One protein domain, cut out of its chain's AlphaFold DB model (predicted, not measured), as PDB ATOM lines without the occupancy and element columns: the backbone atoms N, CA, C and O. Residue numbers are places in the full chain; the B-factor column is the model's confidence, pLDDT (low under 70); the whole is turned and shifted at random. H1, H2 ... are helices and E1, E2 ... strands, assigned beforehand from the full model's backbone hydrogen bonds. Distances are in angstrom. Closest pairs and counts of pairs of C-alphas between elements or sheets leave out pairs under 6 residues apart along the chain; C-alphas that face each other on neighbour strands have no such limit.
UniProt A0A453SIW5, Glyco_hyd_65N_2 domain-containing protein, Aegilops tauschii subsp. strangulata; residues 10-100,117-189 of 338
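This is residues 10 to 100 and 117 to 189 of the 338 residues of the protein "Glyco_hyd_65N_2 domain-containing protein" of Aegilops tauschii subsp. strangulata (UniProt A0A453SIW5). A broad, curled sheet of eight strands, like part of a barrel, is partly face to face with a smaller, twisted sheet of four strands, and one helix, H1, packs on the big sheet's other face. The hairpin of E2 and E3 extends the big sheet past the smaller one. The printed part has 164 residues, with twelve named strands, E1 to E12, and then H1; it is mostly strand. Both sheets are antiparallel, in the orders E2 E3 E4 E5 E12 E9 E8 E7 and E1 E6 E11 E10. The whole is compact, with a radius of gyration of the C-alphas of 17.4 A and spans of 57 by 40 by 30 A.

Find C-alpha 10 at (170.371, 271.665, 251.106), where E1, residues 10 to 13, begins. Next come E2, residues 21 to 29, E3, residues 34 to 41, and E4, residues 44 to 53 and 28.8 A long. Read on through E5, residues 58 to 65, E6, residues 71 to 78, E7, residues 82 to 89, and E8, residues 92 to 98. After the cut, E9 runs from residue 118 to 128, 34.4 A, starting at (163.827, 284.102, 238.934). E10, residues 133 to 137, E11, residues 141 to 147, and E12, residues 149 to 158 and 30.6 A long, follow. H1, residues 174 to 185, is 17.4 A long and ends at C-alpha 185 (154.891, 263.876, 245.541).

Start in the large sheet, which is twisted and has E2 and E7 as edge strands. E2 E3 E4 E5 form a meander, each strand the antiparallel neighbour of the one before; look at N 37 and O 48, 2.8 A, between E3 and E4. Beside E12, E9 is antiparallel at 166 degrees, with N 122 and O 155 at 2.8 A. The two sheets make a sandwich, two sheets face to face, their facing parts 8.2 A centre to centre. In the smaller sheet, E6 and E11 are antiparallel neighbours, with N 75 and O 142 at 2.8 A. Across the sandwich, the closest C-alphas of E6 and E8 are those of Leu 77 and Met 95, 6.7 A. H1 is on one face of the large sheet, making two layers, at a height over the sheet of 7.5 A; it is over E12 and E9, slantwise at 35 degrees to E12 on the local plane. The closest C-alphas of E12 and H1 are those of Ser 158 and Pro 174, 4.6 A. In H1, 7 of 8 O i to N i+4 pairs are within hydrogen-bond range.

The two C-alphas farthest apart are those of Glu 43 and Leu 164, 57.3 A. Residues 101 to 116 are not printed, and C-alphas 100 and 117 are 7.6 A apart across the cut. The link from E12 to H1, residues 159 to 173, is long. Mean pLDDT of the printed part is 95.6; residue 17 is under 70.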
ATOM      1  N   MET A  10     171.148 272.128 249.955       97.81
ATOM      2  CA  MET A  10     170.371 271.665 251.106       97.81
ATOM      3  C   MET A  10     171.356 271.144 252.152       97.81
ATOM      4  O   MET A  10     171.977 270.098 251.950       97.81
ATOM      5  N   ASN A  11     171.490 271.855 253.268       97.56
ATOM      6  CA  ASN A  11     172.433 271.499 254.323       97.56
ATOM      7  C   ASN A  11     171.758 270.607 255.363       97.56
ATOM      8  O   ASN A  11     170.666 270.909 255.843       97.56
ATOM      9  N   LEU A  12     172.436 269.511 255.704       97.00
ATOM     10  CA  LEU A  12     172.035 268.561 256.737       97.00
ATOM     11  C   LEU A  12     173.114 268.554 257.819       97.00
ATOM     12  O   LEU A  12     174.150 267.904 257.662       97.00
ATOM     13  N   GLU A  13     172.881 269.295 258.893       96.06
ATOM     14  CA  GLU A  13     173.808 269.404 260.015       96.06
ATOM     15  C   GLU A  13     173.401 268.423 261.110       96.06
ATOM     16  O   GLU A  13     172.313 268.512 261.672       96.06
ATOM     17  N   PHE A  14     174.271 267.463 261.402       92.81
ATOM     18  CA  PHE A  14     174.064 266.472 262.453       92.81
ATOM     19  C   PHE A  14     174.926 266.853 263.661       92.81
ATOM     20  O   PHE A  14     176.118 267.120 263.492       92.81
ATOM     21  N   ASP A  15     174.367 266.818 264.873       82.94
ATOM     22  CA  ASP A  15     175.082 267.140 266.125       82.94
ATOM     23  C   ASP A  15     176.012 265.995 266.570       82.94
ATOM     24  O   ASP A  15     175.930 265.473 267.681       82.94
ATOM     25  N   ILE A  16     176.896 265.563 265.674       75.62
ATOM     26  CA  ILE A  16     177.799 264.420 265.862       75.62
ATOM     27  C   ILE A  16     179.273 264.835 265.823       75.62
ATOM     28  O   ILE A  16     180.148 263.980 265.749       75.62
ATOM     29  N   SER A  17     179.567 266.138 265.874       66.19
ATOM     30  CA  SER A  17     180.918 266.700 265.704       66.19
ATOM     31  C   SER A  17     181.966 266.162 266.687       66.19
ATOM     32  O   SER A  17     183.154 266.238 266.394       66.19
ATOM     33  N   ASN A  18     181.539 265.564 267.805       73.19
ATOM     34  CA  ASN A  18     182.404 264.950 268.816       73.19
ATOM     35  C   ASN A  18     182.240 263.421 268.930       73.19
ATOM     36  O   ASN A  18     182.667 262.837 269.924       73.19
ATOM     37  N   GLN A  19     181.577 262.769 267.971       84.38
ATOM     38  CA  GLN A  19     181.312 261.330 268.009       84.38
ATOM     39  C   GLN A  19     182.144 260.599 266.953       84.38
ATOM     40  O   GLN A  19     182.170 260.980 265.783       84.38
ATOM     41  N   GLU A  20     182.814 259.522 267.362       90.81
ATOM     42  CA  GLU A  20     183.497 258.636 266.422       90.81
ATOM     43  C   GLU A  20     182.473 257.823 265.625       90.81
ATOM     44  O   GLU A  20     181.548 257.228 266.187       90.81
ATOM     45  N   TYR A  21     182.655 257.777 264.305       92.88
ATOM     46  CA  TYR A  21     181.876 256.918 263.420       92.88
ATOM     47  C   TYR A  21     182.728 255.759 262.904       92.88
ATOM     48  O   TYR A  21     183.944 255.862 262.751       92.88
ATOM     49  N   SER A  22     182.075 254.645 262.589       94.75
ATOM     50  CA  SER A  22     182.717 253.464 262.012       94.75
ATOM     51  C   SER A  22     181.883 252.880 260.874       94.75
ATOM     52  O   SER A  22     180.751 253.306 260.632       94.75
ATOM     53  N   SER A  23     182.443 251.897 260.160       94.06
ATOM     54  CA  SER A  23     181.749 251.173 259.080       94.06
ATOM     55  C   SER A  23     181.145 252.097 258.013       94.06
ATOM     56  O   SER A  23     180.080 251.814 257.463       94.06
ATOM     57  N   TYR A  24     181.804 253.231 257.746       95.38
ATOM     58  CA  TYR A  24     181.335 254.194 256.762       95.38
ATOM     59  C   TYR A  24     181.398 253.595 255.359       95.38
ATOM     60  O   TYR A  24     182.452 253.151 254.902       95.38
ATOM     61  N   LYS A  25     180.278 253.657 254.648       95.94
ATOM     62  CA  LYS A  25     180.174 253.306 253.237       95.94
ATOM     63  C   LYS A  25     179.308 254.343 252.538       95.94
ATOM     64  O   LYS A  25     178.268 254.743 253.056       95.94
ATOM     65  N   ARG A  26     179.726 254.755 251.342       96.50
ATOM     66  CA  ARG A  26     178.894 255.509 250.402       96.50
ATOM     67  C   ARG A  26     178.966 254.854 249.035       96.50
ATOM     68  O   ARG A  26     180.054 254.486 248.595       96.50
ATOM     69  N   GLU A  27     177.836 254.740 248.365       96.75
ATOM     70  CA  GLU A  27     177.761 254.180 247.022       96.75
ATOM     71  C   GLU A  27     176.723 254.915 246.185       96.75
ATOM     72  O   GLU A  27     175.709 255.373 246.704       96.75
ATOM     73  N   LEU A  28     177.002 255.024 244.890       98.44
ATOM     74  CA  LEU A  28     176.015 255.323 243.866       98.44
ATOM     75  C   LEU A  28     175.786 254.020 243.102       98.44
ATOM     76  O   LEU A  28     176.696 253.536 242.427       98.44
ATOM     77  N   ASP A  29     174.590 253.458 243.218       97.88
ATOM     78  CA  ASP A  29     174.214 252.255 242.486       97.88
ATOM     79  C   ASP A  29     173.626 252.636 241.122       97.88
ATOM     80  O   ASP A  29     172.532 253.198 241.017       97.88
ATOM     81  N   LEU A  30     174.355 252.304 240.053       98.31
ATOM     82  CA  LEU A  30     173.933 252.602 238.687       98.31
ATOM     83  C   LEU A  30     172.730 251.768 238.236       98.31
ATOM     84  O   LEU A  30     172.068 252.179 237.294       98.31
ATOM     85  N   HIS A  31     172.397 250.639 238.870       98.12
ATOM     86  CA  HIS A  31     171.192 249.872 238.525       98.12
ATOM     87  C   HIS A  31     169.909 250.502 239.059       98.12
ATOM     88  O   HIS A  31     168.827 250.207 238.541       98.12
ATOM     89  N   THR A  32     170.018 251.348 240.081       98.38
ATOM     90  CA  THR A  32     168.881 251.972 240.761       98.38
ATOM     91  C   THR A  32     168.907 253.499 240.695       98.38
ATOM     92  O   THR A  32     167.935 254.127 241.109       98.38
ATOM     93  N   ALA A  33     169.986 254.109 240.188       98.69
ATOM     94  CA  ALA A  33     170.226 255.557 240.229       98.69
ATOM     95  C   ALA A  33     169.974 256.143 241.626       98.69
ATOM     96  O   ALA A  33     169.296 257.159 241.784       98.69
ATOM     97  N   THR A  34     170.472 255.439 242.642       98.75
ATOM     98  CA  THR A  34     170.274 255.772 244.052       98.75
ATOM     99  C   THR A  34     171.629 255.883 244.738       98.75
ATOM    100  O   THR A  34     172.497 255.027 244.561       98.75
ATOM    101  N   THR A  35     171.806 256.932 245.537       98.69
ATOM    102  CA  THR A  35     172.968 257.081 246.417       98.69
ATOM    103  C   THR A  35     172.604 256.601 247.812       98.69
ATOM    104  O   THR A  35     171.633 257.092 248.388       98.69
ATOM    105  N   ILE A  36     173.392 255.688 248.375       98.31
ATOM    106  CA  ILE A  36     173.216 255.171 249.736       98.31
ATOM    107  C   ILE A  36     174.466 255.488 250.554       98.31
ATOM    108  O   ILE A  36     175.593 255.296 250.098       98.31
ATOM    109  N   ILE A  37     174.265 255.978 251.773       98.19
ATOM    110  CA  ILE A  37     175.319 256.220 252.754       98.19
ATOM    111  C   ILE A  37     174.941 255.492 254.038       98.19
ATOM    112  O   ILE A  37     173.866 255.740 254.579       98.19
ATOM    113  N   THR A  38     175.830 254.649 254.551       97.88
ATOM    114  CA  THR A  38     175.658 253.951 255.831       97.88
ATOM    115  C   THR A  38     176.853 254.191 256.733       97.88
ATOM    116  O   THR A  38     177.989 254.204 256.260       97.88
ATOM    117  N   TYR A  39     176.618 254.370 258.025       96.62
ATOM    118  CA  TYR A  39     177.671 254.487 259.032       96.62
ATOM    119  C   TYR A  39     177.109 254.155 260.411       96.62
ATOM    120  O   TYR A  39     175.905 254.271 260.637       96.62
ATOM    121  N   ASN A  40     177.984 253.773 261.336       96.50
ATOM    122  CA  ASN A  40     177.608 253.495 262.716       96.50
ATOM    123  C   ASN A  40     178.137 254.592 263.636       96.50
ATOM    124  O   ASN A  40     179.281 255.016 263.476       96.50
ATOM    125  N   ILE A  41     177.340 254.979 264.628       95.06
ATOM    126  CA  ILE A  41     177.809 255.720 265.800       95.06
ATOM    127  C   ILE A  41     177.415 254.924 267.043       95.06
ATOM    128  O   ILE A  41     176.229 254.698 267.299       95.06
ATOM    129  N   GLY A  42     178.415 254.441 267.783       93.31
ATOM    130  CA  GLY A  42     178.201 253.405 268.793       93.31
ATOM    131  C   GLY A  42     177.509 252.181 268.179       93.31
ATOM    132  O   GLY A  42     177.969 251.627 267.183       93.31
ATOM    133  N   GLU A  43     176.375 251.784 268.751       94.62
ATOM    134  CA  GLU A  43     175.560 250.655 268.273       94.62
ATOM    135  C   GLU A  43     174.475 251.045 267.253       94.62
ATOM    136  O   GLU A  43     173.711 250.188 266.800       94.62
ATOM    137  N   VAL A  44     174.340 252.336 266.936       96.62
ATOM    138  CA  VAL A  44     173.287 252.835 266.046       96.62
ATOM    139  C   VAL A  44     173.831 252.922 264.630       96.62
ATOM    140  O   VAL A  44     174.801 253.634 264.376       96.62
ATOM    141  N   GLN A  45     173.189 252.217 263.705       97.25
ATOM    142  CA  GLN A  45     173.457 252.321 262.278       97.25
ATOM    143  C   GLN A  45     172.527 253.360 261.660       97.25
ATOM    144  O   GLN A  45     171.304 253.237 261.744       97.25
ATOM    145  N   TYR A  46     173.117 254.340 260.988       97.94
ATOM    146  CA  TYR A  46     172.423 255.365 260.223       97.94
ATOM    147  C   TYR A  46     172.476 255.030 258.739       97.94
ATOM    148  O   TYR A  46     173.506 254.585 258.231       97.94
ATOM    149  N   THR A  47     171.374 255.288 258.039       98.50
ATOM    150  CA  THR A  47     171.266 255.151 256.583       98.50
ATOM    151  C   THR A  47     170.697 256.428 255.983       98.50
ATOM    152  O   THR A  47     169.652 256.911 256.426       98.50
ATOM    153  N   ARG A  48     171.368 256.952 254.955       98.38
ATOM    154  CA  ARG A  48     170.855 258.005 254.076       98.38
ATOM    155  C   ARG A  48     170.691 257.452 252.674       98.38
ATOM    156  O   ARG A  48     171.621 256.851 252.147       98.38
ATOM    157  N   GLU A  49     169.534 257.675 252.081       98.75
ATOM    158  CA  GLU A  49     169.221 257.239 250.728       98.75
ATOM    159  C   GLU A  49     168.697 258.418 249.906       98.75
ATOM    160  O   GLU A  49     167.787 259.122 250.349       98.75
ATOM    161  N   HIS A  50     169.271 258.632 248.721       98.81
ATOM    162  CA  HIS A  50     168.979 259.771 247.853       98.81
ATOM    163  C   HIS A  50     168.691 259.326 246.416       98.81
ATOM    164  O   HIS A  50     169.442 258.522 245.864       98.81
ATOM    165  N   PHE A  51     167.671 259.903 245.781       98.88
ATOM    166  CA  PHE A  51     167.414 259.750 244.342       98.88
ATOM    167  C   PHE A  51     166.653 260.956 243.770       98.88
ATOM    168  O   PHE A  51     165.998 261.697 244.504       98.88
ATOM    169  N   CYS A  52     166.715 261.143 242.450       98.56
ATOM    170  CA  CYS A  52     166.001 262.200 241.726       98.56
ATOM    171  C   CYS A  52     164.939 261.574 240.813       98.56
ATOM    172  O   CYS A  52     165.255 261.058 239.744       98.56
ATOM    173  N   SER A  53     163.673 261.612 241.232       98.56
ATOM    174  CA  SER A  53     162.576 260.940 240.532       98.56
ATOM    175  C   SER A  53     162.076 261.771 239.351       98.56
ATOM    176  O   SER A  53     161.266 262.680 239.542       98.56
ATOM    177  N   ASN A  54     162.446 261.396 238.123       98.25
ATOM    178  CA  ASN A  54     161.911 262.017 236.904       98.25
ATOM    179  C   ASN A  54     160.365 261.969 236.813       98.25
ATOM    180  O   ASN A  54     159.768 263.014 236.564       98.25
ATOM    181  N   PRO A  55     159.659 260.857 237.112       97.94
ATOM    182  CA  PRO A  55     158.189 260.825 237.028       97.94
ATOM    183  C   PRO A  55     157.455 261.835 237.924       97.94
ATOM    184  O   PRO A  55     156.308 262.179 237.659       97.94
ATOM    185  N   HIS A  56     158.112 262.297 238.990       98.06
ATOM    186  CA  HIS A  56     157.530 263.178 240.005       98.06
ATOM    187  C   HIS A  56     158.238 264.533 240.101       98.06
ATOM    188  O   HIS A  56     157.830 265.362 240.908       98.06
ATOM    189  N   GLN A  57     159.292 264.751 239.304       97.62
ATOM    190  CA  GLN A  57     160.087 265.983 239.269       97.62
ATOM    191  C   GLN A  57     160.565 266.429 240.668       97.62
ATOM    192  O   GLN A  57     160.427 267.591 241.048       97.62
ATOM    193  N   VAL A  58     161.102 265.487 241.458       98.75
ATOM    194  CA  VAL A  58     161.468 265.710 242.868       98.75
ATOM    195  C   VAL A  58     162.762 264.989 243.253       98.75
ATOM    196  O   VAL A  58     162.971 263.825 242.898       98.75
ATOM    197  N   ILE A  59     163.618 265.671 244.013       98.75
ATOM    198  CA  ILE A  59     164.761 265.073 244.710       98.75
ATOM    199  C   ILE A  59     164.260 264.534 246.046       98.75
ATOM    200  O   ILE A  59     163.630 265.264 246.809       98.75
ATOM    201  N   VAL A  60     164.541 263.270 246.342       98.88
ATOM    202  CA  VAL A  60     164.101 262.584 247.558       98.88
ATOM    203  C   VAL A  60     165.316 262.213 248.389       98.88
ATOM    204  O   VAL A  60     166.289 261.676 247.867       98.88
ATOM    205  N   THR A  61     165.262 262.493 249.688       98.81
ATOM    206  CA  THR A  61     166.272 262.077 250.666       98.81
ATOM    207  C   THR A  61     165.581 261.450 251.865       98.81
ATOM    208  O   THR A  61     164.776 262.106 252.521       98.81
ATOM    209  N   LYS A  62     165.903 260.195 252.181       98.75
ATOM    210  CA  LYS A  62     165.469 259.531 253.413       98.75
ATOM    211  C   LYS A  62     166.658 259.334 254.337       98.75
ATOM    212  O   LYS A  62     167.692 258.838 253.910       98.75
ATOM    213  N   ILE A  63     166.495 259.708 255.596       98.69
ATOM    214  CA  ILE A  63     167.472 259.543 256.673       98.69
ATOM    215  C   ILE A  63     166.805 258.667 257.728       98.69
ATOM    216  O   ILE A  63     165.664 258.926 258.101       98.69
ATOM    217  N   SER A  64     167.474 257.619 258.190       98.25
ATOM    218  CA  SER A  64     166.919 256.686 259.177       98.25
ATOM    219  C   SER A  64     168.007 256.107 260.067       98.25
ATOM    220  O   SER A  64     169.176 256.079 259.671       98.25
ATOM    221  N   ALA A  65     167.613 255.632 261.244       97.31
ATOM    222  CA  ALA A  65     168.455 254.863 262.146       97.31
ATOM    223  C   ALA A  65     167.834 253.479 262.404       97.31
ATOM    224  O   ALA A  65     166.621 253.303 262.305       97.31
ATOM    225  N   ASN A  66     168.657 252.485 262.749       97.25
ATOM    226  CA  ASN A  66     168.179 251.151 263.140       97.25
ATOM    227  C   ASN A  66     167.631 251.087 264.582       97.25
ATOM    228  O   ASN A  66     167.138 250.040 265.001       97.25
ATOM    229  N   LYS A  67     167.731 252.185 265.338       96.56
ATOM    230  CA  LYS A  67     167.109 252.379 266.649       96.56
ATOM    231  C   LYS A  67     166.194 253.605 266.582       96.56
ATOM    232  O   LYS A  67     166.552 254.599 265.953       96.56
ATOM    233  N   SER A  68     165.029 253.515 267.217       96.25
ATOM    234  CA  SER A  68     164.045 254.601 267.271       96.25
ATOM    235  C   SER A  68     164.589 255.856 267.950       96.25
ATOM    236  O   SER A  68     165.471 255.767 268.798       96.25
ATOM    237  N   GLU A  69     164.032 257.013 267.595       96.25
ATOM    238  CA  GLU A  69     164.312 258.313 268.228       96.25
ATOM    239  C   GLU A  69     165.776 258.800 268.131       96.25
ATOM    240  O   GLU A  69     166.211 259.643 268.914       96.25
ATOM    241  N   HIS A  70     166.545 258.304 267.154       95.50
ATOM    242  CA  HIS A  70     167.971 258.619 266.990       95.50
ATOM    243  C   HIS A  70     168.300 259.579 265.836       95.50
ATOM    244  O   HIS A  70     169.454 259.975 265.683       95.50
ATOM    245  N   VAL A  71     167.327 259.973 265.013       96.81
ATOM    246  CA  VAL A  71     167.550 260.920 263.914       96.81
ATOM    247  C   VAL A  71     167.262 262.344 264.388       96.81
ATOM    248  O   VAL A  71     166.105 262.762 264.454       96.81
ATOM    249  N   SER A  72     168.332 263.094 264.652       96.94
ATOM    250  CA  SER A  72     168.293 264.534 264.928       96.94
ATOM    251  C   SER A  72     169.214 265.281 263.966       96.94
ATOM    252  O   SER A  72     170.343 264.848 263.719       96.94
ATOM    253  N   LEU A  73     168.731 266.387 263.400       97.25
ATOM    254  CA  LEU A  73     169.499 267.238 262.493       97.25
ATOM    255  C   LEU A  73     168.925 268.655 262.412       97.25
ATOM    256  O   LEU A  73     167.733 268.871 262.621       97.25
ATOM    257  N   THR A  74     169.763 269.603 262.018       97.12
ATOM    258  CA  THR A  74     169.345 270.929 261.570       97.12
ATOM    259  C   THR A  74     169.372 270.973 260.043       97.12
ATOM    260  O   THR A  74     170.355 270.596 259.405       97.12
ATOM    261  N   LEU A  75     168.265 271.414 259.456       97.38
ATOM    262  CA  LEU A  75     168.038 271.508 258.023       97.38
ATOM    263  C   LEU A  75     167.988 272.974 257.595       97.38
ATOM    264  O   LEU A  75     167.211 273.753 258.150       97.38
ATOM    265  N   SER A  76     168.765 273.342 256.577       97.19
ATOM    266  CA  SER A  76     168.717 274.677 255.970       97.19
ATOM    267  C   SER A  76     168.858 274.625 254.448       97.19
ATOM    268  O   SER A  76     169.353 273.648 253.880       97.19
ATOM    269  N   LEU A  77     168.399 275.685 253.785       98.00
ATOM    270  CA  LEU A  77     168.638 275.940 252.365       98.00
ATOM    271  C   LEU A  77     169.561 277.148 252.244       98.00
ATOM    272  O   LEU A  77     169.446 278.086 253.029       98.00
ATOM    273  N   ASN A  78     170.463 277.134 251.270       96.56
ATOM    274  CA  ASN A  78     171.347 278.263 251.005       96.56
ATOM    275  C   ASN A  78     171.639 278.382 249.510       96.56
ATOM    276  O   ASN A  78     171.654 277.382 248.799       96.56
ATOM    277  N   SER A  79     171.937 279.586 249.029       96.12
ATOM    278  CA  SER A  79     172.430 279.805 247.671       96.12
ATOM    279  C   SER A  79     173.580 280.804 247.645       96.12
ATOM    280  O   SER A  79     173.627 281.763 248.408       96.12
ATOM    281  N   LYS A  80     174.506 280.616 246.701       94.25
ATOM    282  CA  LYS A  80     175.525 281.629 246.382       94.25
ATOM    283  C   LYS A  80     174.940 282.797 245.563       94.25
ATOM    284  O   LYS A  80     175.640 283.776 245.315       94.25
ATOM    285  N   LEU A  81     173.698 282.677 245.083       92.56
ATOM    286  CA  LEU A  81     172.954 283.736 244.394       92.56
ATOM    287  C   LEU A  81     172.222 284.635 245.400       92.56
ATOM    288  O   LEU A  81     172.052 284.265 246.560       92.56
ATOM    289  N   ASN A  82     171.741 285.797 244.945       90.94
ATOM    290  CA  ASN A  82     170.829 286.605 245.752       90.94
ATOM    291  C   ASN A  82     169.529 285.819 245.978       90.94
ATOM    292  O   ASN A  82     168.842 285.455 245.017       90.94
ATOM    293  N   HIS A  83     169.237 285.526 247.240       95.12
ATOM    294  CA  HIS A  83     168.137 284.670 247.644       95.12
ATOM    295  C   HIS A  83     167.624 285.060 249.029       95.12
ATOM    296  O   HIS A  83     168.299 285.728 249.813       95.12
ATOM    297  N   ARG A  84     166.429 284.575 249.339       96.00
ATOM    298  CA  ARG A  84     165.868 284.543 250.687       96.00
ATOM    299  C   ARG A  84     165.323 283.153 250.974       96.00
ATOM    300  O   ARG A  84     164.948 282.427 250.054       96.00
ATOM    301  N   VAL A  85     165.236 282.818 252.254       97.44
ATOM    302  CA  VAL A  85     164.604 281.591 252.742       97.44
ATOM    303  C   VAL A  85     163.440 281.975 253.645       97.44
ATOM    304  O   VAL A  85     163.554 282.895 254.451       97.44
ATOM    305  N   ARG A  86     162.312 281.282 253.489       96.19
ATOM    306  CA  ARG A  86     161.123 281.394 254.335       96.19
ATOM    307  C   ARG A  86     160.767 280.021 254.878       96.19
ATOM    308  O   ARG A  86     160.571 279.080 254.107       96.19
ATOM    309  N   VAL A  87     160.635 279.912 256.195       96.00
ATOM    310  CA  VAL A  87     160.021 278.747 256.835       96.00
ATOM    311  C   VAL A  87     158.512 278.972 256.874       96.00
ATOM    312  O   VAL A  87     158.028 279.858 257.573       96.00
ATOM    313  N   MET A  88     157.760 278.198 256.093       93.88
ATOM    314  CA  MET A  88     156.308 278.378 255.973       93.88
ATOM    315  C   MET A  88     155.571 277.755 257.159       93.88
ATOM    316  O   MET A  88     154.542 278.258 257.605       93.88
ATOM    317  N   ASN A  89     156.085 276.625 257.642       89.75
ATOM    318  CA  ASN A  89     155.622 275.891 258.815       89.75
ATOM    319  C   ASN A  89     156.667 274.817 259.180       89.75
ATOM    320  O   ASN A  89     157.718 274.717 258.549       89.75
ATOM    321  N   ALA A  90     156.355 273.975 260.165       89.56
ATOM    322  CA  ALA A  90     157.214 272.878 260.615       89.56
ATOM    323  C   ALA A  90     157.521 271.804 259.546       89.56
ATOM    324  O   ALA A  90     158.337 270.922 259.789       89.56
ATOM    325  N   ASN A  91     156.888 271.846 258.371       93.56
ATOM    326  CA  ASN A  91     156.999 270.813 257.343       93.56
ATOM    327  C   ASN A  91     157.438 271.367 255.979       93.56
ATOM    328  O   ASN A  91     157.514 270.596 255.017       93.56
ATOM    329  N   GLU A  92     157.682 272.674 255.858       96.12
ATOM    330  CA  GLU A  92     157.941 273.303 254.565       96.12
ATOM    331  C   GLU A  92     158.829 274.547 254.655       96.12
ATOM    332  O   GLU A  92     158.598 275.451 255.462       96.12
ATOM    333  N   MET A  93     159.810 274.608 253.754       97.88
ATOM    334  CA  MET A  93     160.674 275.765 253.533       97.88
ATOM    335  C   MET A  93     160.649 276.149 252.055       97.88
ATOM    336  O   MET A  93     160.599 275.279 251.184       97.88
ATOM    337  N   ILE A  94     160.730 277.444 251.769       98.12
ATOM    338  CA  ILE A  94     160.834 277.974 250.410       98.12
ATOM    339  C   ILE A  94     162.083 278.845 250.331       98.12
ATOM    340  O   ILE A  94     162.244 279.773 251.121       98.12
ATOM    341  N   MET A  95     162.958 278.547 249.375       98.38
ATOM    342  CA  MET A  95     164.054 279.423 248.975       98.38
ATOM    343  C   MET A  95     163.716 280.032 247.618       98.38
ATOM    344  O   MET A  95     163.495 279.289 246.666       98.38
ATOM    345  N   ASP A  96     163.700 281.354 247.506       97.81
ATOM    346  CA  ASP A  96     163.459 282.055 246.242       97.81
ATOM    347  C   ASP A  96     164.475 283.174 246.019       97.81
ATOM    348  O   ASP A  96     165.062 283.703 246.964       97.81
ATOM    349  N   GLY A  97     164.727 283.496 244.753       95.12
ATOM    350  CA  GLY A  97     165.737 284.474 244.379       95.12
ATOM    351  C   GLY A  97     165.809 284.718 242.879       95.12
ATOM    352  O   GLY A  97     164.971 284.245 242.106       95.12
ATOM    353  N   THR A  98     166.840 285.450 242.459       92.12
ATOM    354  CA  THR A  98     167.012 285.855 241.057       92.12
ATOM    355  C   THR A  98     168.461 285.693 240.621       92.12
ATOM    356  O   THR A  98     169.396 286.078 241.322       92.12
ATOM    357  N   CYS A  99     168.670 285.139 239.427       90.81
ATOM    358  CA  CYS A  99     169.975 285.157 238.776       90.81
ATOM    359  C   CYS A  99     170.382 286.599 238.421       90.81
ATOM    360  O   CYS A  99     169.518 287.401 238.059       90.81
ATOM    361  N   PRO A 100     171.685 286.927 238.394       84.62
ATOM    362  CA  PRO A 100     172.147 288.183 237.817       84.62
ATOM    363  C   PRO A 100     171.710 288.326 236.355       84.62
ATOM    364  O   PRO A 100     171.784 287.370 235.577       84.62
ATOM    365  N   ILE A 117     166.672 285.674 235.452       93.44
ATOM    366  CA  ILE A 117     165.785 284.519 235.668       93.44
ATOM    367  C   ILE A 117     165.529 284.365 237.172       93.44
ATOM    368  O   ILE A 117     166.475 284.173 237.937       93.44
ATOM    369  N   GLY A 118     164.263 284.426 237.579       95.88
ATOM    370  CA  GLY A 118     163.827 284.102 238.934       95.88
ATOM    371  C   GLY A 118     163.825 282.593 239.160       95.88
ATOM    372  O   GLY A 118     163.605 281.824 238.222       95.88
ATOM    373  N   PHE A 119     164.053 282.157 240.391       98.00
ATOM    374  CA  PHE A 119     164.012 280.752 240.782       98.00
ATOM    375  C   PHE A 119     163.331 280.573 242.134       98.00
ATOM    376  O   PHE A 119     163.320 281.480 242.963       98.00
ATOM    377  N   ALA A 120     162.795 279.376 242.352       98.69
ATOM    378  CA  ALA A 120     162.318 278.937 243.651       98.69
ATOM    379  C   ALA A 120     162.637 277.455 243.857       98.69
ATOM    380  O   ALA A 120     162.570 276.661 242.915       98.69
ATOM    381  N   ALA A 121     162.947 277.091 245.094       98.69
ATOM    382  CA  ALA A 121     163.077 275.731 245.577       98.69
ATOM    383  C   ALA A 121     162.149 275.545 246.779       98.69
ATOM    384  O   ALA A 121     162.177 276.339 247.719       98.69
ATOM    385  N   VAL A 122     161.334 274.496 246.750       98.69
ATOM    386  CA  VAL A 122     160.454 274.112 247.854       98.69
ATOM    387  C   VAL A 122     161.024 272.854 248.473       98.69
ATOM    388  O   VAL A 122     161.230 271.857 247.780       98.69
ATOM    389  N   LEU A 123     161.242 272.891 249.781       98.50
ATOM    390  CA  LEU A 123     161.568 271.722 250.575       98.50
ATOM    391  C   LEU A 123     160.346 271.312 251.391       98.50
ATOM    392  O   LEU A 123     159.764 272.141 252.084       98.50
ATOM    393  N   SER A 124     160.000 270.026 251.363       98.00
ATOM    394  CA  SER A 124     159.020 269.428 252.270       98.00
ATOM    395  C   SER A 124     159.676 268.405 253.192       98.00
ATOM    396  O   SER A 124     160.507 267.605 252.757       98.00
ATOM    397  N   LEU A 125     159.255 268.422 254.456       97.44
ATOM    398  CA  LEU A 125     159.698 267.548 255.532       97.44
ATOM    399  C   LEU A 125     158.547 266.648 256.008       97.44
ATOM    400  O   LEU A 125     157.448 267.108 256.328       97.44
ATOM    401  N   GLN A 126     158.827 265.350 256.089       96.88
ATOM    402  CA  GLN A 126     158.026 264.356 256.802       96.88
ATOM    403  C   GLN A 126     158.921 263.555 257.740       96.88
ATOM    404  O   GLN A 126     160.101 263.358 257.459       96.88
ATOM    405  N   MET A 127     158.358 263.065 258.837       96.19
ATOM    406  CA  MET A 127     159.078 262.255 259.814       96.19
ATOM    407  C   MET A 127     158.146 261.299 260.548       96.19
ATOM    408  O   MET A 127     156.924 261.439 260.482       96.19
ATOM    409  N   SER A 128     158.748 260.359 261.268       96.75
ATOM    410  CA  SER A 128     158.088 259.458 262.216       96.75
ATOM    411  C   SER A 128     158.842 259.448 263.539       96.75
ATOM    412  O   SER A 128     160.010 259.829 263.589       96.75
ATOM    413  N   GLY A 129     158.183 258.956 264.582       95.25
ATOM    414  CA  GLY A 129     158.724 258.813 265.930       95.25
ATOM    415  C   GLY A 129     157.819 259.504 266.936       95.25
ATOM    416  O   GLY A 129     157.368 260.625 266.715       95.25
ATOM    417  N   THR A 130     157.529 258.838 268.051       94.44
ATOM    418  CA  THR A 130     156.662 259.382 269.107       94.44
ATOM    419  C   THR A 130     157.283 260.570 269.830       94.44
ATOM    420  O   THR A 130     156.557 261.458 270.275       94.44
ATOM    421  N   ALA A 131     158.614 260.611 269.920       95.75
ATOM    422  CA  ALA A 131     159.360 261.737 270.474       95.75
ATOM    423  C   ALA A 131     159.773 262.785 269.427       95.75
ATOM    424  O   ALA A 131     160.397 263.779 269.804       95.75
ATOM    425  N   ALA A 132     159.429 262.585 268.147       96.75
ATOM    426  CA  ALA A 132     159.884 263.440 267.061       96.75
ATOM    427  C   ALA A 132     159.328 264.864 267.203       96.75
ATOM    428  O   ALA A 132     158.122 265.064 267.374       96.75
ATOM    429  N   LYS A 133     160.206 265.865 267.125       96.81
ATOM    430  CA  LYS A 133     159.835 267.283 267.231       96.81
ATOM    431  C   LYS A 133     160.496 268.101 266.138       96.81
ATOM    432  O   LYS A 133     161.611 267.804 265.718       96.81
ATOM    433  N   VAL A 134     159.801 269.161 265.730       97.12
ATOM    434  CA  VAL A 134     160.346 270.196 264.853       97.12
ATOM    435  C   VAL A 134     160.281 271.544 265.542       97.12
ATOM    436  O   VAL A 134     159.221 271.936 266.031       97.12
ATOM    437  N   ALA A 135     161.394 272.269 265.526       95.50
ATOM    438  CA  ALA A 135     161.456 273.668 265.915       95.50
ATOM    439  C   ALA A 135     161.965 274.521 264.748       95.50
ATOM    440  O   ALA A 135     162.870 274.120 264.016       95.50
ATOM    441  N   VAL A 136     161.388 275.710 264.583       95.12
ATOM    442  CA  VAL A 136     161.908 276.722 263.658       95.12
ATOM    443  C   VAL A 136     163.032 277.473 264.364       95.12
ATOM    444  O   VAL A 136     162.840 277.951 265.481       95.12
ATOM    445  N   LEU A 137     164.194 277.576 263.722       92.12
ATOM    446  CA  LEU A 137     165.340 278.323 264.232       92.12
ATOM    447  C   LEU A 137     165.600 279.540 263.339       92.12
ATOM    448  O   LEU A 137     165.753 279.409 262.122       92.12
ATOM    449  N   ASN A 138     165.664 280.723 263.957       87.94
ATOM    450  CA  ASN A 138     166.015 282.003 263.323       87.94
ATOM    451  C   ASN A 138     165.252 282.301 262.013       87.94
ATOM    452  O   ASN A 138     165.805 282.931 261.117       87.94
ATOM    453  N   ASP A 139     164.024 281.790 261.877       86.81
ATOM    454  CA  ASP A 139     163.164 281.880 260.685       86.81
ATOM    455  C   ASP A 139     163.780 281.356 259.367       86.81
ATOM    456  O   ASP A 139     163.238 281.591 258.284       86.81
ATOM    457  N   GLN A 140     164.895 280.618 259.438       90.25
ATOM    458  CA  GLN A 140     165.690 280.206 258.271       90.25
ATOM    459  C   GLN A 140     166.046 278.717 258.249       90.25
ATOM    460  O   GLN A 140     166.444 278.205 257.202       90.25
ATOM    461  N   SER A 141     165.909 278.011 259.369       95.31
ATOM    462  CA  SER A 141     166.207 276.582 259.453       95.31
ATOM    463  C   SER A 141     165.182 275.822 260.287       95.31
ATOM    464  O   SER A 141     164.439 276.388 261.092       95.31
ATOM    465  N   LEU A 142     165.126 274.512 260.059       96.88
ATOM    466  CA  LEU A 142     164.301 273.579 260.818       96.88
ATOM    467  C   LEU A 142     165.205 272.663 261.633       96.88
ATOM    468  O   LEU A 142     166.055 271.968 261.080       96.88
ATOM    469  N   ARG A 143     164.997 272.632 262.946       96.81
ATOM    470  CA  ARG A 143     165.591 271.638 263.833       96.81
ATOM    471  C   ARG A 143     164.651 270.455 263.963       96.81
ATOM    472  O   ARG A 143     163.508 270.640 264.364       96.81
ATOM    473  N   ILE A 144     165.144 269.265 263.648       97.56
ATOM    474  CA  ILE A 144     164.474 267.991 263.873       97.56
ATOM    475  C   ILE A 144     165.167 267.292 265.037       97.56
ATOM    476  O   ILE A 144     166.383 267.105 264.996       97.56
ATOM    477  N   ASP A 145     164.393 266.875 266.032       97.06
ATOM    478  CA  ASP A 145     164.877 266.103 267.174       97.06
ATOM    479  C   ASP A 145     164.140 264.768 267.273       97.06
ATOM    480  O   ASP A 145     162.916 264.719 267.145       97.06
ATOM    481  N   ASN A 146     164.891 263.706 267.566       96.81
ATOM    482  CA  ASN A 146     164.402 262.418 268.053       96.81
ATOM    483  C   ASN A 146     163.413 261.713 267.108       96.81
ATOM    484  O   ASN A 146     162.444 261.092 267.550       96.81
ATOM    485  N   ALA A 147     163.646 261.796 265.797       97.94
ATOM    486  CA  ALA A 147     162.872 261.053 264.811       97.94
ATOM    487  C   ALA A 147     163.395 259.613 264.641       97.94
ATOM    488  O   ALA A 147     164.577 259.330 264.830       97.94
ATOM    489  N   ASP A 148     162.525 258.697 264.221       97.38
ATOM    490  CA  ASP A 148     162.928 257.366 263.742       97.38
ATOM    491  C   ASP A 148     163.519 257.461 262.331       97.38
ATOM    492  O   ASP A 148     164.517 256.827 261.975       97.38
ATOM    493  N   TRP A 149     162.870 258.279 261.503       98.25
ATOM    494  CA  TRP A 149     163.295 258.602 260.155       98.25
ATOM    495  C   TRP A 149     162.784 259.977 259.743       98.25
ATOM    496  O   TRP A 149     161.759 260.460 260.225       98.25
ATOM    497  N   VAL A 150     163.493 260.571 258.790       98.38
ATOM    498  CA  VAL A 150     163.180 261.844 258.149       98.38
ATOM    499  C   VAL A 150     163.147 261.636 256.638       98.38
ATOM    500  O   VAL A 150     164.035 261.005 256.070       98.38
ATOM    501  N   LEU A 151     162.114 262.158 255.984       98.56
ATOM    502  CA  LEU A 151     161.924 262.147 254.540       98.56
ATOM    503  C   LEU A 151     161.839 263.585 254.032       98.56
ATOM    504  O   LEU A 151     160.873 264.300 254.302       98.56
ATOM    505  N   LEU A 152     162.855 263.978 253.275       98.62
ATOM    506  CA  LEU A 152     162.975 265.280 252.640       98.62
ATOM    507  C   LEU A 152     162.654 265.153 251.156       98.62
ATOM    508  O   LEU A 152     163.085 264.211 250.485       98.62
ATOM    509  N   ARG A 153     161.914 266.129 250.643       98.75
ATOM    510  CA  ARG A 153     161.625 266.287 249.219       98.75
ATOM    511  C   ARG A 153     162.008 267.690 248.804       98.75
ATOM    512  O   ARG A 153     161.628 268.629 249.494       98.75
ATOM    513  N   VAL A 154     162.702 267.827 247.683       98.75
ATOM    514  CA  VAL A 154     163.044 269.130 247.108       98.75
ATOM    515  C   VAL A 154     162.560 269.189 245.668       98.75
ATOM    516  O   VAL A 154     162.918 268.342 244.849       98.75
ATOM    517  N   THR A 155     161.751 270.197 245.362       98.81
ATOM    518  CA  THR A 155     161.388 270.573 243.992       98.81
ATOM    519  C   THR A 155     161.914 271.967 243.707       98.81
ATOM    520  O   THR A 155     162.077 272.777 244.617       98.81
ATOM    521  N   ALA A 156     162.192 272.258 242.443       98.56
ATOM    522  CA  ALA A 156     162.650 273.575 242.037       98.56
ATOM    523  C   ALA A 156     162.098 273.936 240.665       98.56
ATOM    524  O   ALA A 156     161.822 273.068 239.838       98.56
ATOM    525  N   ALA A 157     161.948 275.231 240.428       98.44
ATOM    526  CA  ALA A 157     161.555 275.770 239.141       98.44
ATOM    527  C   ALA A 157     162.195 277.142 238.926       98.44
ATOM    528  O   ALA A 157     162.746 277.756 239.843       98.44
ATOM    529  N   SER A 158     162.113 277.628 237.692       97.88
ATOM    530  CA  SER A 158     162.580 278.959 237.324       97.88
ATOM    531  C   SER A 158     161.551 279.680 236.467       97.88
ATOM    532  O   SER A 158     160.610 279.065 235.965       97.88
ATOM    533  N   SER A 159     161.755 280.979 236.260       97.38
ATOM    534  CA  SER A 159     160.946 281.772 235.340       97.38
ATOM    535  C   SER A 159     161.415 281.622 233.888       97.38
ATOM    536  O   SER A 159     160.973 282.371 233.020       97.38
ATOM    537  N   PHE A 160     162.314 280.678 233.579       95.88
ATOM    538  CA  PHE A 160     162.764 280.433 232.213       95.88
ATOM    539  C   PHE A 160     161.601 279.963 231.330       95.88
ATOM    540  O   PHE A 160     161.085 278.861 231.496       95.88
ATOM    541  N   ASN A 161     161.215 280.796 230.362       95.31
ATOM    542  CA  ASN A 161     160.121 280.533 229.427       95.31
ATOM    543  C   ASN A 161     160.651 280.242 228.011       95.31
ATOM    544  O   ASN A 161     160.205 280.814 227.018       95.31
ATOM    545  N   GLY A 162     161.672 279.389 227.936       93.19
ATOM    546  CA  GLY A 162     162.317 279.010 226.684       93.19
ATOM    547  C   GLY A 162     163.338 280.029 226.148       93.19
ATOM    548  O   GLY A 162     163.466 281.150 226.644       93.19
ATOM    549  N   PRO A 163     164.098 279.644 225.109       91.38
ATOM    550  CA  PRO A 163     165.249 280.409 224.617       91.38
ATOM    551  C   PRO A 163     164.882 281.636 223.767       91.38
ATOM    552  O   PRO A 163     165.771 282.400 223.389       91.38
ATOM    553  N   LEU A 164     163.598 281.818 223.440       92.75
ATOM    554  CA  LEU A 164     163.092 282.913 222.601       92.75
ATOM    555  C   LEU A 164     162.403 284.030 223.403       92.75
ATOM    556  O   LEU A 164     161.970 285.016 222.810       92.75
ATOM    557  N   VAL A 165     162.299 283.885 224.727       93.19
ATOM    558  CA  VAL A 165     161.666 284.860 225.626       93.19
ATOM    559  C   VAL A 165     162.744 285.507 226.492       93.19
ATOM    560  O   VAL A 165     163.571 284.811 227.090       93.19
ATOM    561  N   ASN A 166     162.768 286.841 226.567       90.44
ATOM    562  CA  ASN A 166     163.687 287.507 227.488       90.44
ATOM    563  C   ASN A 166     163.254 287.233 228.935       90.44
ATOM    564  O   ASN A 166     162.056 287.194 229.207       90.44
ATOM    565  N   PRO A 167     164.193 287.093 229.890       90.81
ATOM    566  CA  PRO A 167     163.840 286.852 231.289       90.81
ATOM    567  C   PRO A 167     162.864 287.886 231.874       90.81
ATOM    568  O   PRO A 167     161.943 287.497 232.584       90.81
ATOM    569  N   SER A 168     163.008 289.165 231.505       89.38
ATOM    570  CA  SER A 168     162.114 290.262 231.907       89.38
ATOM    571  C   SER A 168     160.684 290.142 231.371       89.38
ATOM    572  O   SER A 168     159.764 290.693 231.965       89.38
ATOM    573  N   ASP A 169     160.487 289.426 230.260       92.50
ATOM    574  CA  ASP A 169     159.181 289.263 229.609       92.50
ATOM    575  C   ASP A 169     158.442 288.013 230.119       92.50
ATOM    576  O   ASP A 169     157.281 287.768 229.769       92.50
ATOM    577  N   SER A 170     159.116 287.185 230.924       94.50
ATOM    578  CA  SER A 170     158.527 285.969 231.463       94.50
ATOM    579  C   SER A 170     157.477 286.282 232.521       94.50
ATOM    580  O   SER A 170     157.716 287.018 233.473       94.50
ATOM    581  N   LYS A 171     156.311 285.651 232.375       94.75
ATOM    582  CA  LYS A 171     155.209 285.695 233.348       94.75
ATOM    583  C   LYS A 171     155.114 284.414 234.178       94.75
ATOM    584  O   LYS A 171     154.116 284.198 234.860       94.75
ATOM    585  N   LEU A 172     156.101 283.525 234.055       96.69
ATOM    586  CA  LEU A 172     156.138 282.295 234.832       96.69
ATOM    587  C   LEU A 172     156.504 282.621 236.277       96.69
ATOM    588  O   LEU A 172     157.521 283.264 236.524       96.69
ATOM    589  N   ASP A 173     155.692 282.127 237.205       97.81
ATOM    590  CA  ASP A 173     155.966 282.178 238.635       97.81
ATOM    591  C   ASP A 173     156.713 280.898 239.070       97.81
ATOM    592  O   ASP A 173     156.114 279.809 239.065       97.81
ATOM    593  N   PRO A 174     158.010 280.999 239.433       98.06
ATOM    594  CA  PRO A 174     158.805 279.862 239.879       98.06
ATOM    595  C   PRO A 174     158.254 279.209 241.149       98.06
ATOM    596  O   PRO A 174     158.279 277.984 241.253       98.06
ATOM    597  N   GLU A 175     157.743 279.991 242.104       98.31
ATOM    598  CA  GLU A 175     157.260 279.469 243.388       98.31
ATOM    599  C   GLU A 175     156.017 278.609 243.169       98.31
ATOM    600  O   GLU A 175     155.989 277.440 243.562       98.31
ATOM    601  N   SER A 176     155.034 279.131 242.429       98.38
ATOM    602  CA  SER A 176     153.852 278.359 242.035       98.38
ATOM    603  C   SER A 176     154.211 277.087 241.261       98.38
ATOM    604  O   SER A 176     153.588 276.041 241.458       98.38
ATOM    605  N   ALA A 177     155.205 277.138 240.368       98.25
ATOM    606  CA  ALA A 177     155.638 275.965 239.611       98.25
ATOM    607  C   ALA A 177     156.305 274.904 240.506       98.25
ATOM    608  O   ALA A 177     155.945 273.726 240.415       98.25
ATOM    609  N   ALA A 178     157.204 275.310 241.405       98.50
ATOM    610  CA  ALA A 178     157.863 274.412 242.351       98.50
ATOM    611  C   ALA A 178     156.862 273.787 243.340       98.50
ATOM    612  O   ALA A 178     156.917 272.579 243.584       98.50
ATOM    613  N   LEU A 179     155.892 274.561 243.843       98.19
ATOM    614  CA  LEU A 179     154.811 274.069 244.707       98.19
ATOM    615  C   LEU A 179     153.905 273.060 243.994       98.19
ATOM    616  O   LEU A 179     153.541 272.039 244.582       98.19
ATOM    617  N   ARG A 180     153.565 273.291 242.716       97.81
ATOM    618  CA  ARG A 180     152.804 272.315 241.916       97.81
ATOM    619  C   ARG A 180     153.546 270.987 241.789       97.81
ATOM    620  O   ARG A 180     152.935 269.949 242.035       97.81
ATOM    621  N   ALA A 181     154.843 271.018 241.476       97.31
ATOM    622  CA  ALA A 181     155.670 269.811 241.438       97.31
ATOM    623  C   ALA A 181     155.724 269.121 242.814       97.31
ATOM    624  O   ALA A 181     155.560 267.904 242.910       97.31
ATOM    625  N   MET A 182     155.856 269.890 243.903       98.38
ATOM    626  CA  MET A 182     155.878 269.336 245.262       98.38
ATOM    627  C   MET A 182     154.577 268.593 245.581       98.38
ATOM    628  O   MET A 182     154.595 267.477 246.099       98.38
ATOM    629  N   ASN A 183     153.433 269.167 245.214       96.69
ATOM    630  CA  ASN A 183     152.122 268.586 245.495       96.69
ATOM    631  C   ASN A 183     151.870 267.250 244.772       96.69
ATOM    632  O   ASN A 183     151.069 266.458 245.261       96.69
ATOM    633  N   MET A 184     152.590 266.949 243.684       95.69
ATOM    634  CA  MET A 184     152.535 265.635 243.025       95.69
ATOM    635  C   MET A 184     153.183 264.514 243.854       95.69
ATOM    636  O   MET A 184     152.853 263.347 243.665       95.69
ATOM    637  N   SER A 185     154.103 264.850 244.766       95.62
ATOM    638  CA  SER A 185     154.891 263.876 245.541       95.62
ATOM    639  C   SER A 185     154.655 263.935 247.052       95.62
ATOM    640  O   SER A 185     155.005 262.992 247.766       95.62
ATOM    641  N   ARG A 186     154.041 265.018 247.548       92.12
ATOM    642  CA  ARG A 186     153.885 265.319 248.980       92.12
ATOM    643  C   ARG A 186     153.223 264.193 249.773       92.12
ATOM    644  O   ARG A 186     153.679 263.868 250.863       92.12
ATOM    645  N   ASN A 187     152.179 263.582 249.219       92.56
ATOM    646  CA  ASN A 187     151.402 262.542 249.904       92.56
ATOM    647  C   ASN A 187     151.858 261.114 249.567       92.56
ATOM    648  O   ASN A 187     151.276 260.156 250.068       92.56
ATOM    649  N   LEU A 188     152.879 260.956 248.720       97.44
ATOM    650  CA  LEU A 188     153.419 259.646 248.379       97.44
ATOM    651  C   LEU A 188     154.437 259.205 249.422       97.44
ATOM    652  O   LEU A 188     155.291 259.984 249.850       97.44
ATOM    653  N   THR A 189     154.379 257.936 249.800       97.81
ATOM    654  CA  THR A 189     155.391 257.314 250.657       97.81
ATOM    655  C   THR A 189     156.740 257.230 249.941       97.81
ATOM    656  O   THR A 189     156.820 257.269 248.710       97.81
TER     657      THR A 189